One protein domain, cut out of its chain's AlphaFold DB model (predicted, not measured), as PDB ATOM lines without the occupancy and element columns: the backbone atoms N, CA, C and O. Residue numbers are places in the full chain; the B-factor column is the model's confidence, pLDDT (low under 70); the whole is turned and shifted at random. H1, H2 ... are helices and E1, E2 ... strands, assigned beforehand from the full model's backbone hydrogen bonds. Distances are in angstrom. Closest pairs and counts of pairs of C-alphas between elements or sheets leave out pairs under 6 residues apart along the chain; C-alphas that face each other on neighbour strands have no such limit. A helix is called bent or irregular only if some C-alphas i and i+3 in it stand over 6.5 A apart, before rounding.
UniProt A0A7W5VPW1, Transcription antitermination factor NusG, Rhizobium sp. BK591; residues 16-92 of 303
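This is residues 16 to 92 of the 303 residues of the protein "Transcription antitermination factor NusG" of Rhizobium sp. BK591 (UniProt A0A7W5VPW1). A curled antiparallel sheet, like part of a barrel, is built on two long bent strands side by side, E1 and E3, with the short E2 and then E4 at its edges. One helix, H1, packs on one face toward one end of the long pair, over E1. The printed part has 77 residues with one named helix and four named strands, in the order E1, E2, H1, E3, E4; the sheet order is E2, E1, E3, E4, and the class is mixed. It is only just loose, close to compact, with a radius of gyration of the C-alphas of 13.9 A and spans of 40 by 28 by 21 A.

E1, residues 22 to 33, bends by 78 degrees at residue 27. E2, residues 39 to 41, forms an antiparallel hairpin with E1, with N 40 and O 32 2.9 A apart, within hydrogen-bond range. H1, residues 50 to 60, is on the sheet at a height of 8.0 A, over E1 and slantwise to the strands, at 44 degrees to E1 on the local plane; the closest C-alphas are those of Phe 28 and Gln 50, 5.7 A. Every O i to N i+4 pair in H1 is within hydrogen-bond range. E3, residues 65 to 75, bends by 68 degrees at residue 68 and is antiparallel to E1, with N 27 and O 70 3.0 A apart. E2, H1 and E3 form a split strand-helix-strand unit, two strands running the same way with E1 between them, its crossover right-handed. E4, residues 86 to 91, forms a hairpin with E3, with N 73 and O 88 2.9 A apart.

E1 begins at C-alpha 22 (9.894, -10.904, -14.591) and is 27.6 A long; E3 is 27.7 A, H1 15.2 A. E4 ends at C-alpha 91 (22.350, -22.768, -10.839).

The C-alphas farthest apart, of Pro 63 and Asn 79, are 40.5 A apart. The printed part has no cut, and no link is long. Mean pLDDT of the printed part is 77.0; residues 16 to 22, 36 to 37, 76 to 86 and 92 are under 70.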
ATOM      1  N   ASN A  16      11.062 -13.565 -22.531       56.44
ATOM      2  CA  ASN A  16       9.762 -13.602 -21.850       56.44
ATOM      3  C   ASN A  16       9.648 -12.788 -20.549       56.44
ATOM      4  O   ASN A  16      10.170 -13.145 -19.495       56.44
ATOM      5  N   VAL A  17       8.831 -11.735 -20.617       55.97
ATOM      6  CA  VAL A  17       8.264 -11.077 -19.438       55.97
ATOM      7  C   VAL A  17       7.048 -11.898 -19.013       55.97
ATOM      8  O   VAL A  17       6.059 -11.948 -19.745       55.97
ATOM      9  N   ASP A  18       7.115 -12.586 -17.871       57.31
ATOM     10  CA  ASP A  18       5.925 -13.247 -17.323       57.31
ATOM     11  C   ASP A  18       4.840 -12.214 -16.949       57.31
ATOM     12  O   ASP A  18       5.079 -11.004 -16.907       57.31
ATOM     13  N   SER A  19       3.619 -12.666 -16.650       53.22
ATOM     14  CA  SER A  19       2.507 -11.785 -16.252       53.22
ATOM     15  C   SER A  19       2.777 -10.966 -14.977       53.22
ATOM     16  O   SER A  19       1.988 -10.083 -14.640       53.22
ATOM     17  N   TRP A  20       3.891 -11.224 -14.281       52.75
ATOM     18  CA  TRP A  20       4.357 -10.500 -13.101       52.75
ATOM     19  C   TRP A  20       5.525  -9.551 -13.384       52.75
ATOM     20  O   TRP A  20       6.092  -9.009 -12.434       52.75
ATOM     21  N   GLY A  21       5.890  -9.327 -14.649       55.97
ATOM     22  CA  GLY A  21       6.971  -8.410 -14.992       55.97
ATOM     23  C   GLY A  21       8.352  -8.982 -14.680       55.97
ATOM     24  O   GLY A  21       9.233  -8.234 -14.273       55.97
ATOM     25  N   ARG A  22       8.569 -10.296 -14.795       68.56
ATOM     26  CA  ARG A  22       9.894 -10.904 -14.591       68.56
ATOM     27  C   ARG A  22      10.507 -11.285 -15.924       68.56
ATOM     28  O   ARG A  22       9.886 -12.021 -16.679       68.56
ATOM     29  N   GLY A  23      11.719 -10.801 -16.190       72.44
ATOM     30  CA  GLY A  23      12.515 -11.216 -17.345       72.44
ATOM     31  C   GLY A  23      13.408 -12.396 -16.988       72.44
ATOM     32  O   GLY A  23      13.990 -12.421 -15.900       72.44
ATOM     33  N   VAL A  24      13.532 -13.362 -17.892       73.94
ATOM     34  CA  VAL A  24      14.373 -14.545 -17.695       73.94
ATOM     35  C   VAL A  24      15.471 -14.574 -18.750       73.94
ATOM     36  O   VAL A  24      15.239 -14.243 -19.902       73.94
ATOM     37  N   ARG A  25      16.689 -14.967 -18.379       80.81
ATOM     38  CA  ARG A  25      17.727 -15.308 -19.360       80.81
ATOM     39  C   ARG A  25      18.441 -16.590 -18.985       80.81
ATOM     40  O   ARG A  25      18.676 -16.865 -17.806       80.81
ATOM     41  N   PHE A  26      18.791 -17.356 -20.005       81.25
ATOM     42  CA  PHE A  26      19.488 -18.627 -19.877       81.25
ATOM     43  C   PHE A  26      20.951 -18.464 -20.273       81.25
ATOM     44  O   PHE A  26      21.288 -17.675 -21.154       81.25
ATOM     45  N   GLY A  27      21.830 -19.200 -19.607       87.19
ATOM     46  CA  GLY A  27      23.255 -19.152 -19.891       87.19
ATOM     47  C   GLY A  27      24.046 -20.099 -19.007       87.19
ATOM     48  O   GLY A  27      23.529 -21.091 -18.498       87.19
ATOM     49  N   PHE A  28      25.316 -19.778 -18.818       87.12
ATOM     50  CA  PHE A  28      26.268 -20.562 -18.045       87.12
ATOM     51  C   PHE A  28      26.869 -19.707 -16.939       87.12
ATOM     52  O   PHE A  28      27.044 -18.503 -17.105       87.12
ATOM     53  N   VAL A  29      27.219 -20.319 -15.815       91.19
ATOM     54  CA  VAL A  29      27.920 -19.660 -14.708       91.19
ATOM     55  C   VAL A  29      29.180 -20.430 -14.369       91.19
ATOM     56  O   VAL A  29      29.250 -21.649 -14.541       91.19
ATOM     57  N   VAL A  30      30.164 -19.718 -13.829       91.69
ATOM     58  CA  VAL A  30      31.282 -20.354 -13.135       91.69
ATOM     59  C   VAL A  30      30.833 -20.602 -11.700       91.69
ATOM     60  O   VAL A  30      30.732 -19.673 -10.901       91.69
ATOM     61  N   ALA A  31      30.494 -21.844 -11.386       88.56
ATOM     62  CA  ALA A  31      30.032 -22.252 -10.074       88.56
ATOM     63  C   ALA A  31      31.221 -22.546  -9.154       88.56
ATOM     64  O   ALA A  31      32.074 -23.385  -9.453       88.56
ATOM     65  N   VAL A  32      31.253 -21.865  -8.012       90.25
ATOM     66  CA  VAL A  32      32.247 -22.053  -6.949       90.25
ATOM     67  C   VAL A  32      31.556 -22.504  -5.667       90.25
ATOM     68  O   VAL A  32      30.386 -22.188  -5.439       90.25
ATOM     69  N   SER A  33      32.268 -23.247  -4.819       82.94
ATOM     70  CA  SER A  33      31.725 -23.669  -3.524       82.94
ATOM     71  C   SER A  33      31.416 -22.457  -2.639       82.94
ATOM     72  O   SER A  33      32.189 -21.498  -2.571       82.94
ATOM     73  N   ASP A  34      30.284 -22.501  -1.941       82.12
ATOM     74  CA  ASP A  34      29.902 -21.497  -0.946       82.12
ATOM     75  C   ASP A  34      30.456 -21.789   0.466       82.12
ATOM     76  O   ASP A  34      30.201 -21.025   1.398       82.12
ATOM     77  N   GLY A  35      31.214 -22.882   0.629       71.75
ATOM     78  CA  GLY A  35      31.768 -23.337   1.908       71.75
ATOM     79  C   GLY A  35      30.762 -24.024   2.843       71.75
ATOM     80  O   GLY A  35      31.159 -24.510   3.898       71.75
ATOM     81  N   LYS A  36      29.478 -24.099   2.469       69.69
ATOM     82  CA  LYS A  36      28.384 -24.734   3.229       69.69
ATOM     83  C   LYS A  36      27.782 -25.947   2.507       69.69
ATOM     84  O   LYS A  36      26.719 -26.427   2.889       69.69
ATOM     85  N   GLY A  37      28.465 -26.447   1.477       62.81
ATOM     86  CA  GLY A  37      28.012 -27.568   0.649       62.81
ATOM     87  C   GLY A  37      27.133 -27.161  -0.540       62.81
ATOM     88  O   GLY A  37      26.729 -28.028  -1.308       62.81
ATOM     89  N   GLY A  38      26.870 -25.864  -0.725       71.94
ATOM     90  CA  GLY A  38      26.190 -25.310  -1.890       71.94
ATOM     91  C   GLY A  38      27.160 -24.771  -2.947       71.94
ATOM     92  O   GLY A  38      28.381 -24.699  -2.765       71.94
ATOM     93  N   LYS A  39      26.593 -24.390  -4.094       80.19
ATOM     94  CA  LYS A  39      27.301 -23.742  -5.205       80.19
ATOM     95  C   LYS A  39      26.740 -22.337  -5.400       80.19
ATOM     96  O   LYS A  39      25.528 -22.148  -5.341       80.19
ATOM     97  N   LYS A  40      27.614 -21.367  -5.660       86.56
ATOM     98  CA  LYS A  40      27.246 -19.985  -6.003       86.56
ATOM     99  C   LYS A  40      27.901 -19.560  -7.312       86.56
ATOM    100  O   LYS A  40      28.968 -20.064  -7.661       86.56
ATOM    101  N   ALA A  41      27.273 -18.624  -8.017       86.88
ATOM    102  CA  ALA A  41      27.825 -18.068  -9.240       86.88
ATOM    103  C   ALA A  41      28.974 -17.122  -8.876       86.88
ATOM    104  O   ALA A  41      28.835 -16.244  -8.023       86.88
ATOM    105  N   TRP A  42      30.134 -17.319  -9.488       88.62
ATOM    106  CA  TRP A  42      31.267 -16.428  -9.312       88.62
ATOM    107  C   TRP A  42      30.937 -15.046  -9.893       88.62
ATOM    108  O   TRP A  42      30.495 -14.934 -11.035       88.62
ATOM    109  N   GLY A  43      31.127 -14.003  -9.080       85.06
ATOM    110  CA  GLY A  43      30.870 -12.613  -9.470       85.06
ATOM    111  C   GLY A  43      29.401 -12.272  -9.738       85.06
ATOM    112  O   GLY A  43      29.151 -11.243 -10.358       85.06
ATOM    113  N   ASP A  44      28.451 -13.123  -9.321       83.81
ATOM    114  CA  ASP A  44      27.020 -12.992  -9.643       83.81
ATOM    115  C   ASP A  44      26.769 -12.772 -11.149       83.81
ATOM    116  O   ASP A  44      25.888 -12.014 -11.560       83.81
ATOM    117  N   GLN A  45      27.583 -13.428 -11.986       85.88
ATOM    118  CA  GLN A  45      27.598 -13.236 -13.430       85.88
ATOM    119  C   GLN A  45      27.126 -14.489 -14.171       85.88
ATOM    120  O   GLN A  45      27.560 -15.602 -13.875       85.88
ATOM    121  N   ILE A  46      26.283 -14.277 -15.185       87.56
ATOM    122  CA  ILE A  46      25.882 -15.282 -16.171       87.56
ATOM    123  C   ILE A  46      26.502 -14.952 -17.534       87.56
ATOM    124  O   ILE A  46      26.604 -13.788 -17.930       87.56
ATOM    125  N   PHE A  47      26.916 -15.988 -18.252       87.88
ATOM    126  CA  PHE A  47      27.545 -15.920 -19.564       87.88
ATOM    127  C   PHE A  47      26.609 -16.513 -20.612       87.88
ATOM    128  O   PHE A  47      26.011 -17.562 -20.390       87.88
ATOM    129  N   GLN A  48      26.525 -15.881 -21.782       84.56
ATOM    130  CA  GLN A  48      25.680 -16.356 -22.882       84.56
ATOM    131  C   GLN A  48      26.082 -17.747 -23.392       84.56
ATOM    132  O   GLN A  48      25.239 -18.505 -23.857       84.56
ATOM    133  N   SER A  49      27.370 -18.092 -23.325       85.00
ATOM    134  CA  SER A  49      27.892 -19.343 -23.866       85.00
ATOM    135  C   SER A  49      28.879 -20.012 -22.915       85.00
ATOM    136  O   SER A  49      29.606 -19.356 -22.162       85.00
ATOM    137  N   GLN A  50      28.932 -21.342 -22.979       83.00
ATOM    138  CA  GLN A  50      29.863 -22.145 -22.191       83.00
ATOM    139  C   GLN A  50      31.336 -21.776 -22.460       83.00
ATOM    140  O   GLN A  50      32.073 -21.629 -21.486       83.00
ATOM    141  N   PRO A  51      31.794 -21.545 -23.713       87.88
ATOM    142  CA  PRO A  51      33.176 -21.132 -23.967       87.88
ATOM    143  C   PRO A  51      33.547 -19.798 -23.309       87.88
ATOM    144  O   PRO A  51      34.672 -19.649 -22.834       87.88
ATOM    145  N   ALA A  52      32.611 -18.844 -23.238       87.75
ATOM    146  CA  ALA A  52      32.839 -17.578 -22.546       87.75
ATOM    147  C   ALA A  52      33.037 -17.801 -21.038       87.75
ATOM    148  O   ALA A  52      34.012 -17.307 -20.474       87.75
ATOM    149  N   ALA A  53      32.182 -18.621 -20.413       89.00
ATOM    150  CA  ALA A  53      32.320 -18.983 -19.003       89.00
ATOM    151  C   ALA A  53      33.640 -19.728 -18.719       89.00
ATOM    152  O   ALA A  53      34.318 -19.417 -17.742       89.00
ATOM    153  N   VAL A  54      34.039 -20.668 -19.586       89.50
ATOM    154  CA  VAL A  54      35.312 -21.408 -19.472       89.50
ATOM    155  C   VAL A  54      36.508 -20.461 -19.560       89.50
ATOM    156  O   VAL A  54      37.390 -20.519 -18.706       89.50
ATOM    157  N   SER A  55      36.528 -19.575 -20.559       91.75
ATOM    158  CA  SER A  55      37.613 -18.607 -20.755       91.75
ATOM    159  C   SER A  55      37.774 -17.694 -19.536       91.75
ATOM    160  O   SER A  55      38.874 -17.529 -19.006       91.75
ATOM    161  N   THR A  56      36.661 -17.170 -19.008       90.69
ATOM    162  CA  THR A  56      36.683 -16.350 -17.790       90.69
ATOM    163  C   THR A  56      37.103 -17.150 -16.559       90.69
ATOM    164  O   THR A  56      37.881 -16.648 -15.749       90.69
ATOM    165  N   ALA A  57      36.654 -18.399 -16.415       90.81
ATOM    166  CA  ALA A  57      37.055 -19.245 -15.296       90.81
ATOM    167  C   ALA A  57      38.564 -19.523 -15.294       90.81
ATOM    168  O   ALA A  57      39.207 -19.410 -14.254       90.81
ATOM    169  N   GLN A  58      39.140 -19.817 -16.463       91.56
ATOM    170  CA  GLN A  58      40.575 -20.057 -16.625       91.56
ATOM    171  C   GLN A  58      41.423 -18.821 -16.306       91.56
ATOM    172  O   GLN A  58      42.502 -18.959 -15.735       91.56
ATOM    173  N   ALA A  59      40.939 -17.624 -16.647       90.56
ATOM    174  CA  ALA A  59      41.663 -16.380 -16.407       90.56
ATOM    175  C   ALA A  59      41.529 -15.865 -14.963       90.56
ATOM    176  O   ALA A  59      42.484 -15.315 -14.414       90.56
ATOM    177  N   CYS A  60      40.350 -16.016 -14.351       89.62
ATOM    178  CA  CYS A  60      39.971 -15.230 -13.173       89.62
ATOM    179  C   CYS A  60      39.605 -16.056 -11.932       89.62
ATOM    180  O   CYS A  60      39.529 -15.494 -10.836       89.62
ATOM    181  N   VAL A  61      39.357 -17.363 -12.062       88.94
ATOM    182  CA  VAL A  61      38.808 -18.185 -10.974       88.94
ATOM    183  C   VAL A  61      39.803 -19.259 -10.557       88.94
ATOM    184  O   VAL A  61      40.282 -20.051 -11.362       88.94
ATOM    185  N   ARG A  62      40.118 -19.309  -9.259       87.38
ATOM    186  CA  ARG A  62      40.982 -20.362  -8.710       87.38
ATOM    187  C   ARG A  62      40.196 -21.676  -8.610       87.38
ATOM    188  O   ARG A  62      39.094 -21.651  -8.062       87.38
ATOM    189  N   PRO A  63      40.737 -22.809  -9.092       84.00
ATOM    190  CA  PRO A  63      40.122 -24.118  -8.886       84.00
ATOM    191  C   PRO A  63      39.926 -24.445  -7.389       84.00
ATOM    192  O   PRO A  63      40.742 -24.006  -6.572       84.00
ATOM    193  N   PRO A  64      38.903 -25.242  -7.015       87.00
ATOM    194  CA  PRO A  64      37.954 -25.929  -7.895       87.00
ATOM    195  C   PRO A  64      36.772 -25.041  -8.319       87.00
ATOM    196  O   PRO A  64      36.160 -24.355  -7.499       87.00
ATOM    197  N   TYR A  65      36.423 -25.105  -9.604       88.81
ATOM    198  CA  TYR A  65      35.213 -24.509 -10.166       88.81
ATOM    199  C   TYR A  65      34.570 -25.474 -11.160       88.81
ATOM    200  O   TYR A  65      35.239 -26.336 -11.731       88.81
ATOM    201  N   GLU A  66      33.277 -25.296 -11.395       88.62
ATOM    202  CA  GLU A  66      32.533 -26.009 -12.429       88.62
ATOM    203  C   GLU A  66      31.831 -25.009 -13.341       88.62
ATOM    204  O   GLU A  66      31.430 -23.935 -12.900       88.62
ATOM    205  N   ILE A  67      31.663 -25.356 -14.614       87.00
ATOM    206  CA  ILE A  67      30.837 -24.570 -15.529       87.00
ATOM    207  C   ILE A  67      29.475 -25.235 -15.594       87.00
ATOM    208  O   ILE A  67      29.371 -26.370 -16.056       87.00
ATOM    209  N   LEU A  68      28.454 -24.535 -15.110       82.94
ATOM    210  CA  LEU A  68      27.110 -25.080 -14.962       82.94
ATOM    211  C   LEU A  68      26.089 -24.227 -15.716       82.94
ATOM    212  O   LEU A  68      26.242 -23.001 -15.753       82.94
ATOM    213  N   PRO A  69      25.049 -24.839 -16.308       81.12
ATOM    214  CA  PRO A  69      23.915 -24.090 -16.823       81.12
ATOM    215  C   PRO A  69      23.218 -23.345 -15.681       81.12
ATOM    216  O   PRO A  69      23.122 -23.829 -14.547       81.12
ATOM    217  N   ALA A  70      22.734 -22.146 -15.972       82.62
ATOM    218  CA  ALA A  70      22.012 -21.333 -15.013       82.62
ATOM    219  C   ALA A  70      20.915 -20.507 -15.676       82.62
ATOM    220  O   ALA A  70      20.939 -20.221 -16.875       82.62
ATOM    221  N   ARG A  71      19.970 -20.087 -14.841       80.75
ATOM    222  CA  ARG A  71      18.880 -19.188 -15.193       80.75
ATOM    223  C   ARG A  71      18.974 -17.940 -14.337       80.75
ATOM    224  O   ARG A  71      18.960 -18.039 -13.114       80.75
ATOM    225  N   GLU A  72      19.042 -16.773 -14.960       82.94
ATOM    226  CA  GLU A  72      18.901 -15.511 -14.240       82.94
ATOM    227  C   GLU A  72      17.479 -14.986 -14.383       82.94
ATOM    228  O   GLU A  72      16.954 -14.860 -15.488       82.94
ATOM    229  N   ILE A  73      16.870 -14.676 -13.243       79.19
ATOM    230  CA  ILE A  73      15.560 -14.049 -13.153       79.19
ATOM    231  C   ILE A  73      15.768 -12.621 -12.676       79.19
ATOM    232  O   ILE A  73      16.376 -12.374 -11.630       79.19
ATOM    233  N   VAL A  74      15.230 -11.679 -13.437       76.25
ATOM    234  CA  VAL A  74      15.180 -10.275 -13.057       76.25
ATOM    235  C   VAL A  74      13.757  -9.928 -12.687       76.25
ATOM    236  O   VAL A  74      12.845  -9.989 -13.506       76.25
ATOM    237  N   HIS A  75      13.578  -9.546 -11.430       70.12
ATOM    238  CA  HIS A  75      12.344  -8.947 -10.965       70.12
ATOM    239  C   HIS A  75      12.387  -7.467 -11.330       70.12
ATOM    240  O   HIS A  75      12.997  -6.669 -10.608       70.12
ATOM    241  N   PHE A  76      11.753  -7.103 -12.445       61.53
ATOM    242  CA  PHE A  76      11.328  -5.724 -12.614       61.53
ATOM    243  C   PHE A  76      10.247  -5.504 -11.546       61.53
ATOM    244  O   PHE A  76       9.381  -6.356 -11.339       61.53
ATOM    245  N   GLY A  77      10.340  -4.435 -10.755       56.78
ATOM    246  CA  GLY A  77       9.248  -4.096  -9.840       56.78
ATOM    247  C   GLY A  77       7.949  -3.834 -10.618       56.78
ATOM    248  O   GLY A  77       7.890  -3.958 -11.838       56.78
ATOM    249  N   THR A  78       6.911  -3.338  -9.946       54.31
ATOM    250  CA  THR A  78       5.683  -2.853 -10.611       54.31
ATOM    251  C   THR A  78       5.930  -1.743 -11.648       54.31
ATOM    252  O   THR A  78       5.020  -1.398 -12.395       54.31
ATOM    253  N   ASN A  79       7.148  -1.192 -11.714       53.75
ATOM    254  CA  ASN A  79       7.590  -0.256 -12.736       53.75
ATOM    255  C   ASN A  79       8.754  -0.859 -13.566       53.75
ATOM    256  O   ASN A  79       9.861  -0.985 -13.031       53.75
ATOM    257  N   PRO A  80       8.548  -1.164 -14.865       52.09
ATOM    258  CA  PRO A  80       9.583  -1.682 -15.766       52.09
ATOM    259  C   PRO A  80      10.755  -0.714 -16.002       52.09
ATOM    260  O   PRO A  80      11.809  -1.132 -16.466       52.09
ATOM    261  N   GLN A  81      10.580   0.576 -15.688       52.22
ATOM    262  CA  GLN A  81      11.616   1.612 -15.796       52.22
ATOM    263  C   GLN A  81      12.368   1.855 -14.476       52.22
ATOM    264  O   GLN A  81      13.216   2.742 -14.398       52.22
ATOM    265  N   SER A  82      12.063   1.100 -13.415       52.94
ATOM    266  CA  SER A  82      12.767   1.235 -12.139       52.94
ATOM    267  C   SER A  82      14.182   0.658 -12.217       52.94
ATOM    268  O   SER A  82      14.373  -0.511 -12.544       52.94
ATOM    269  N   HIS A  83      15.180   1.447 -11.814       51.31
ATOM    270  CA  HIS A  83      16.567   0.991 -11.662       51.31
ATOM    271  C   HIS A  83      16.784   0.067 -10.447       51.31
ATOM    272  O   HIS A  83      17.875  -0.485 -10.291       51.31
ATOM    273  N   SER A  84      15.772  -0.134  -9.591       51.25
ATOM    274  CA  SER A  84      15.810  -1.116  -8.501       51.25
ATOM    275  C   SER A  84      15.262  -2.467  -8.967       51.25
ATOM    276  O   SER A  84      14.084  -2.782  -8.810       51.25
ATOM    277  N   TYR A  85      16.131  -3.284  -9.551       61.81
ATOM    278  CA  TYR A  85      15.803  -4.655  -9.931       61.81
ATOM    279  C   TYR A  85      16.529  -5.646  -9.024       61.81
ATOM    280  O   TYR A  85      17.717  -5.498  -8.723       61.81
ATOM    281  N   ARG A  86      15.804  -6.672  -8.571       68.62
ATOM    282  CA  ARG A  86      16.394  -7.803  -7.846       68.62
ATOM    283  C   ARG A  86      16.711  -8.901  -8.850       68.62
ATOM    284  O   ARG A  86      15.832  -9.303  -9.608       68.62
ATOM    285  N   ARG A  87      17.948  -9.392  -8.820       75.88
ATOM    286  CA  ARG A  87      18.413 -10.501  -9.661       75.88
ATOM    287  C   ARG A  87      18.587 -11.754  -8.821       75.88
ATOM    288  O   ARG A  87      19.070 -11.672  -7.691       75.88
ATOM    289  N   SER A  88      18.202 -12.896  -9.365       80.31
ATOM    290  CA  SER A  88      18.481 -14.207  -8.786       80.31
ATOM    291  C   SER A  88      19.032 -15.131  -9.862       80.31
ATOM    292  O   SER A  88      18.457 -15.253 -10.939       80.31
ATOM    293  N   ILE A  89      20.163 -15.772  -9.567       80.00
ATOM    294  CA  ILE A  89      20.782 -16.768 -10.441       80.00
ATOM    295  C   ILE A  89      20.495 -18.143  -9.852       80.00
ATOM    296  O   ILE A  89      20.901 -18.452  -8.733       80.00
ATOM    297  N   LEU A  90      19.781 -18.956 -10.614       77.75
ATOM    298  CA  LEU A  90      19.441 -20.327 -10.277       77.75
ATOM    299  C   LEU A  90      20.398 -21.248 -11.036       77.75
ATOM    300  O   LEU A  90      20.368 -21.315 -12.263       77.75
ATOM    301  N   ILE A  91      21.293 -21.904 -10.300       74.81
ATOM    302  CA  ILE A  91      22.350 -22.768 -10.839       74.81
ATOM    303  C   ILE A  91      21.810 -24.190 -10.928       74.81
ATOM    304  O   ILE A  91      21.271 -24.682  -9.938       74.81
ATOM    305  N   ASN A  92      21.981 -24.849 -12.079       64.44
ATOM    306  CA  ASN A  92      21.408 -26.172 -12.349       64.44
ATOM    307  C   ASN A  92      19.900 -26.228 -12.089       64.44
ATOM    308  O   ASN A  92      19.408 -27.219 -11.562       64.44
TER     309      ASN A  92